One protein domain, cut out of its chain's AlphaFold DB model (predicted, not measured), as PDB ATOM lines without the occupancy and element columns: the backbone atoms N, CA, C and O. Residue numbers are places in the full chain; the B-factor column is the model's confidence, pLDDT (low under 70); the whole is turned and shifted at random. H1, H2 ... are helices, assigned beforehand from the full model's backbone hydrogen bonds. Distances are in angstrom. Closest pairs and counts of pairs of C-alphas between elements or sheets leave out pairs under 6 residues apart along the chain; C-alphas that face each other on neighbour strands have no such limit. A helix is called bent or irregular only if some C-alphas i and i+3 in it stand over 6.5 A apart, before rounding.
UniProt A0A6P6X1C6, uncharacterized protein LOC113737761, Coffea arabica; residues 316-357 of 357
ATOM      1  N   ASP A 316     139.713 154.152 138.225       70.19
ATOM      2  CA  ASP A 316     139.639 154.465 139.642       70.19
ATOM      3  C   ASP A 316     139.437 153.170 140.445       70.19
ATOM      4  O   ASP A 316     138.323 152.793 140.815       70.19
ATOM      5  N   TRP A 317     140.533 152.451 140.699       74.06
ATOM      6  CA  TRP A 317     140.536 151.198 141.451       74.06
ATOM      7  C   TRP A 317     139.949 151.367 142.859       74.06
ATOM      8  O   TRP A 317     139.420 150.399 143.407       74.06
ATOM      9  N   ALA A 318     140.036 152.571 143.439       72.81
ATOM     10  CA  ALA A 318     139.520 152.879 144.768       72.81
ATOM     11  C   ALA A 318     137.987 152.988 144.783       72.81
ATOM     12  O   ALA A 318     137.364 152.505 145.728       72.81
ATOM     13  N   ASN A 319     137.375 153.549 143.735       72.00
ATOM     14  CA  ASN A 319     135.916 153.625 143.598       72.00
ATOM     15  C   ASN A 319     135.303 152.454 142.791       72.00
ATOM     16  O   ASN A 319     134.086 152.271 142.828       72.00
ATOM     17  N   LEU A 320     136.109 151.612 142.123       73.38
ATOM     18  CA  LEU A 320     135.653 150.444 141.343       73.38
ATOM     19  C   LEU A 320     134.775 149.471 142.153       73.38
ATOM     20  O   LEU A 320     133.832 148.890 141.619       73.38
ATOM     21  N   LEU A 321     135.074 149.286 143.446       73.62
ATOM     22  CA  LEU A 321     134.272 148.485 144.373       73.62
ATOM     23  C   LEU A 321     134.211 149.160 145.748       73.62
ATOM     24  O   LEU A 321     135.133 149.012 146.542       73.62
ATOM     25  N   HIS A 322     133.065 149.763 146.086       69.56
ATOM     26  CA  HIS A 322     132.755 150.424 147.375       69.56
ATOM     27  C   HIS A 322     133.023 149.611 148.672       69.56
ATOM     28  O   HIS A 322     132.764 150.102 149.768       69.56
ATOM     29  N   HIS A 323     133.474 148.356 148.575       76.00
ATOM     30  CA  HIS A 323     133.731 147.442 149.692       76.00
ATOM     31  C   HIS A 323     135.145 146.812 149.671       76.00
ATOM     32  O   HIS A 323     135.408 145.892 150.448       76.00
ATOM     33  N   ARG A 324     136.052 147.254 148.784       73.12
ATOM     34  CA  ARG A 324     137.455 146.796 148.712       73.12
ATOM     35  C   ARG A 324     138.392 147.972 148.443       73.12
ATOM     36  O   ARG A 324     138.017 148.914 147.762       73.12
ATOM     37  N   SER A 325     139.622 147.903 148.949       76.44
ATOM     38  CA  SER A 325     140.653 148.892 148.619       76.44
ATOM     39  C   SER A 325     141.160 148.718 147.186       76.44
ATOM     40  O   SER A 325     141.257 147.595 146.676       76.44
ATOM     41  N   GLY A 326     141.543 149.829 146.551       77.50
ATOM     42  CA  GLY A 326     142.018 149.828 145.166       77.50
ATOM     43  C   GLY A 326     143.247 148.953 144.931       77.50
ATOM     44  O   GLY A 326     143.329 148.293 143.899       77.50
ATOM     45  N   ASP A 327     144.140 148.833 145.915       72.88
ATOM     46  CA  ASP A 327     145.293 147.930 145.838       72.88
ATOM     47  C   ASP A 327     144.879 146.456 145.731       72.88
ATOM     48  O   ASP A 327     145.513 145.681 145.015       72.88
ATOM     49  N   VAL A 328     143.799 146.051 146.409       78.12
ATOM     50  CA  VAL A 328     143.264 144.682 146.314       78.12
ATOM     51  C   VAL A 328     142.605 144.472 144.954       78.12
ATOM     52  O   VAL A 328     142.849 143.444 144.323       78.12
ATOM     53  N   CYS A 329     141.831 145.447 144.469       77.44
ATOM     54  CA  CYS A 329     141.227 145.407 143.135       77.44
ATOM     55  C   CYS A 329     142.298 145.291 142.032       77.44
ATOM     56  O   CYS A 329     142.229 144.381 141.206       77.44
ATOM     57  N   ARG A 330     143.331 146.142 142.072       78.38
ATOM     58  CA  ARG A 330     144.435 146.165 141.099       78.38
ATOM     59  C   ARG A 330     145.294 144.899 141.156       78.38
ATOM     60  O   ARG A 330     145.651 144.363 140.113       78.38
ATOM     61  N   ASN A 331     145.600 144.376 142.348       76.81
ATOM     62  CA  ASN A 331     146.342 143.115 142.471       76.81
ATOM     63  C   ASN A 331     145.550 141.916 141.930       76.81
ATOM     64  O   ASN A 331     146.127 141.065 141.253       76.81
ATOM     65  N   TYR A 332     144.238 141.860 142.180       76.56
ATOM     66  CA  TYR A 332     143.387 140.796 141.644       76.56
ATOM     67  C   TYR A 332     143.258 140.906 140.117       76.56
ATOM     68  O   TYR A 332     143.403 139.907 139.412       76.56
ATOM     69  N   TRP A 333     143.096 142.128 139.596       78.31
ATOM     70  CA  TRP A 333     143.112 142.403 138.159       78.31
ATOM     71  C   TRP A 333     144.415 141.942 137.499       78.31
ATOM     72  O   TRP A 333     144.376 141.185 136.535       78.31
ATOM     73  N   ASN A 334     145.572 142.301 138.065       76.94
ATOM     74  CA  ASN A 334     146.876 141.874 137.553       76.94
ATOM     75  C   ASN A 334     147.003 140.340 137.474       76.94
ATOM     76  O   ASN A 334     147.562 139.830 136.504       76.94
ATOM     77  N   GLN A 335     146.458 139.590 138.441       76.94
ATOM     78  CA  GLN A 335     146.415 138.123 138.358       76.94
ATOM     79  C   GLN A 335     145.486 137.628 137.241       76.94
ATOM     80  O   GLN A 335     145.878 136.750 136.475       76.94
ATOM     81  N   MET A 336     144.296 138.217 137.085       77.69
ATOM     82  CA  MET A 336     143.388 137.876 135.981       77.69
ATOM     83  C   MET A 336     144.046 138.138 134.616       77.69
ATOM     84  O   MET A 336     144.042 137.256 133.761       77.69
ATOM     85  N   VAL A 337     144.699 139.289 134.434       73.75
ATOM     86  CA  VAL A 337     145.405 139.666 133.195       73.75
ATOM     87  C   VAL A 337     146.559 138.716 132.864       73.75
ATOM     88  O   VAL A 337     146.726 138.349 131.700       73.75
ATOM     89  N   LEU A 338     147.312 138.243 133.865       73.12
ATOM     90  CA  LEU A 338     148.354 137.227 133.665       73.12
ATOM     91  C   LEU A 338     147.796 135.907 133.100       73.12
ATOM     92  O   LEU A 338     148.487 135.240 132.328       73.12
ATOM     93  N   HIS A 339     146.548 135.549 133.415       70.38
ATOM     94  CA  HIS A 339     145.885 134.359 132.869       70.38
ATOM     95  C   HIS A 339     145.295 134.557 131.457       70.38
ATOM     96  O   HIS A 339     145.035 133.570 130.770       70.38
ATOM     97  N   ILE A 340     145.138 135.799 130.979       71.38
ATOM     98  CA  ILE A 340     144.643 136.114 129.621       71.38
ATOM     99  C   ILE A 340     145.735 135.905 128.538       71.38
ATOM    100  O   ILE A 340     145.432 135.805 127.341       71.38
ATOM    101  N   GLY A 341     147.011 135.809 128.930       69.00
ATOM    102  CA  GLY A 341     148.138 135.581 128.017       69.00
ATOM    103  C   GLY A 341     148.392 136.772 127.087       69.00
ATOM    104  O   GLY A 341     148.362 137.921 127.521       69.00
ATOM    105  N   ASP A 342     148.612 136.530 125.789       59.78
ATOM    106  CA  ASP A 342     148.917 137.596 124.815       59.78
ATOM    107  C   ASP A 342     147.822 138.674 124.708       59.78
ATOM    108  O   ASP A 342     148.117 139.830 124.388       59.78
ATOM    109  N   ARG A 343     146.563 138.337 125.026       58.25
ATOM    110  CA  ARG A 343     145.453 139.306 125.075       58.25
ATOM    111  C   ARG A 343     145.503 140.233 126.301       58.25
ATOM    112  O   ARG A 343     144.867 141.278 126.262       58.25
ATOM    113  N   GLY A 344     146.327 139.937 127.309       59.41
ATOM    114  CA  GLY A 344     146.627 140.820 128.447       59.41
ATOM    115  C   GLY A 344     147.525 142.020 128.103       59.41
ATOM    116  O   GLY A 344     148.025 142.691 128.997       59.41
ATOM    117  N   ASN A 345     147.760 142.278 126.812       59.97
ATOM    118  CA  ASN A 345     148.416 143.484 126.293       59.97
ATOM    119  C   ASN A 345     147.430 144.371 125.496       59.97
ATOM    120  O   ASN A 345     147.854 145.129 124.632       59.97
ATOM    121  N   ARG A 346     146.115 144.209 125.680       66.06
ATOM    122  CA  ARG A 346     145.073 145.052 125.056       66.06
ATOM    123  C   ARG A 346     144.600 146.138 126.032       66.06
ATOM    124  O   ARG A 346     145.026 146.120 127.184       66.06
ATOM    125  N   SER A 347     143.722 147.040 125.595       68.06
ATOM    126  CA  SER A 347     143.036 148.010 126.467       68.06
ATOM    127  C   SER A 347     142.325 147.329 127.643       68.06
ATOM    128  O   SER A 347     141.967 146.148 127.570       68.06
ATOM    129  N   PHE A 348     142.088 148.063 128.729       69.12
ATOM    130  CA  PHE A 348     141.300 147.582 129.865       69.12
ATOM    131  C   PHE A 348     139.883 147.200 129.412       69.12
ATOM    132  O   PHE A 348     139.397 146.132 129.784       69.12
ATOM    133  N   ALA A 349     139.269 147.982 128.516       69.00
ATOM    134  CA  ALA A 349     137.993 147.631 127.887       69.00
ATOM    135  C   ALA A 349     138.020 146.262 127.166       69.00
ATOM    136  O   ALA A 349     137.166 145.415 127.437       69.00
ATOM    137  N   ASP A 350     139.024 145.992 126.318       70.81
ATOM    138  CA  ASP A 350     139.195 144.687 125.652       70.81
ATOM    139  C   ASP A 350     139.420 143.549 126.663       70.81
ATOM    140  O   ASP A 350     138.932 142.433 126.471       70.81
ATOM    141  N   GLN A 351     140.182 143.806 127.731       75.12
ATOM    142  CA  GLN A 351     140.446 142.829 128.791       75.12
ATOM    143  C   GLN A 351     139.159 142.483 129.560       75.12
ATOM    144  O   GLN A 351     138.878 141.299 129.759       75.12
ATOM    145  N   VAL A 352     138.342 143.481 129.927       73.19
ATOM    146  CA  VAL A 352     137.010 143.279 130.531       73.19
ATOM    147  C   VAL A 352     136.113 142.486 129.579       73.19
ATOM    148  O   VAL A 352     135.511 141.498 129.992       73.19
ATOM    149  N   GLU A 353     136.067 142.849 128.295       77.31
ATOM    150  CA  GLU A 353     135.275 142.133 127.288       77.31
ATOM    151  C   GLU A 353     135.708 140.675 127.071       77.31
ATOM    152  O   GLU A 353     134.887 139.859 126.648       77.31
ATOM    153  N   VAL A 354     136.971 140.328 127.328       75.62
ATOM    154  CA  VAL A 354     137.478 138.947 127.254       75.62
ATOM    155  C   VAL A 354     137.225 138.170 128.550       75.62
ATOM    156  O   VAL A 354     137.029 136.961 128.482       75.62
ATOM    157  N   LEU A 355     137.191 138.840 129.706       73.69
ATOM    158  CA  LEU A 355     136.877 138.240 131.012       73.69
ATOM    159  C   LEU A 355     135.369 138.101 131.288       73.69
ATOM    160  O   LEU A 355     134.979 137.342 132.172       73.69
ATOM    161  N   ALA A 356     134.526 138.836 130.560       74.81
ATOM    162  CA  ALA A 356     133.067 138.819 130.681       74.81
ATOM    163  C   ALA A 356     132.366 137.840 129.708       74.81
ATOM    164  O   ALA A 356     131.160 137.965 129.485       74.81
ATOM    165  N   LYS A 357     133.113 136.903 129.104       58.47
ATOM    166  CA  LYS A 357     132.633 135.875 128.163       58.47
ATOM    167  C   LYS A 357     132.945 134.471 128.679       58.47
ATOM    168  O   LYS A 357     132.057 133.610 128.509       58.47
TER     169      LYS A 357
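This is residues 316 to 357 of the 357 residues of the protein "uncharacterized protein LOC113737761" of Coffea arabica (UniProt A0A6P6X1C6). One long helix, H1, makes a bar along the longest axis; near its last residues it kinks, and the short helix H2 packs on that end, crosswise to the bar. At the other end of H1 the loop of residues 316 to 325 folds back on the same side as H2, like a bracket whose two arms leave a gap between them. The printed part has 42 residues with two named helices, H1 then H2, and no named strand; the class is all helix. It is only just compact, close to loose, with a radius of gyration of the C-alphas of 10.7 A, and elongated, spanning 29 by 16 by 15 A.

Find C-alpha 326 at (142.018, 149.828, 145.166); from there H1, residues 326 to 345, runs 20.9 A to C-alpha 345 at (148.416, 143.484, 126.293). Look near residue 339 for its kink of 98 degrees. H1 is irregular there: C-alphas 339 and 342 are 9.2 A apart. H2, residues 348 to 355, covers 10.4 A and ends with C-alpha 355 at (136.877, 138.240, 131.012).

Start on H1 and look at residues 337 to 344, the part that alone touches H2. The closest C-alphas of the two helices are those of Gly 344 and Gln 351, 6.5 A apart. Their lines are about perpendicular, at 75 degrees, though that of H1 is a rough one. In H2 every O i to N i+4 pair is within hydrogen-bond range; in H1, 11 of 16 are.

The C-alphas farthest apart are those of His 323 and Asp 342, at 30.8 A. The printed part has no cut and ends at Lys 357, the chain's last residue. The link from H1 to H2, residues 346 and 347, is tight. Mean pLDDT of the printed part is 72.0; residue 322, residues 341 to 349 and residue 357 are under 70.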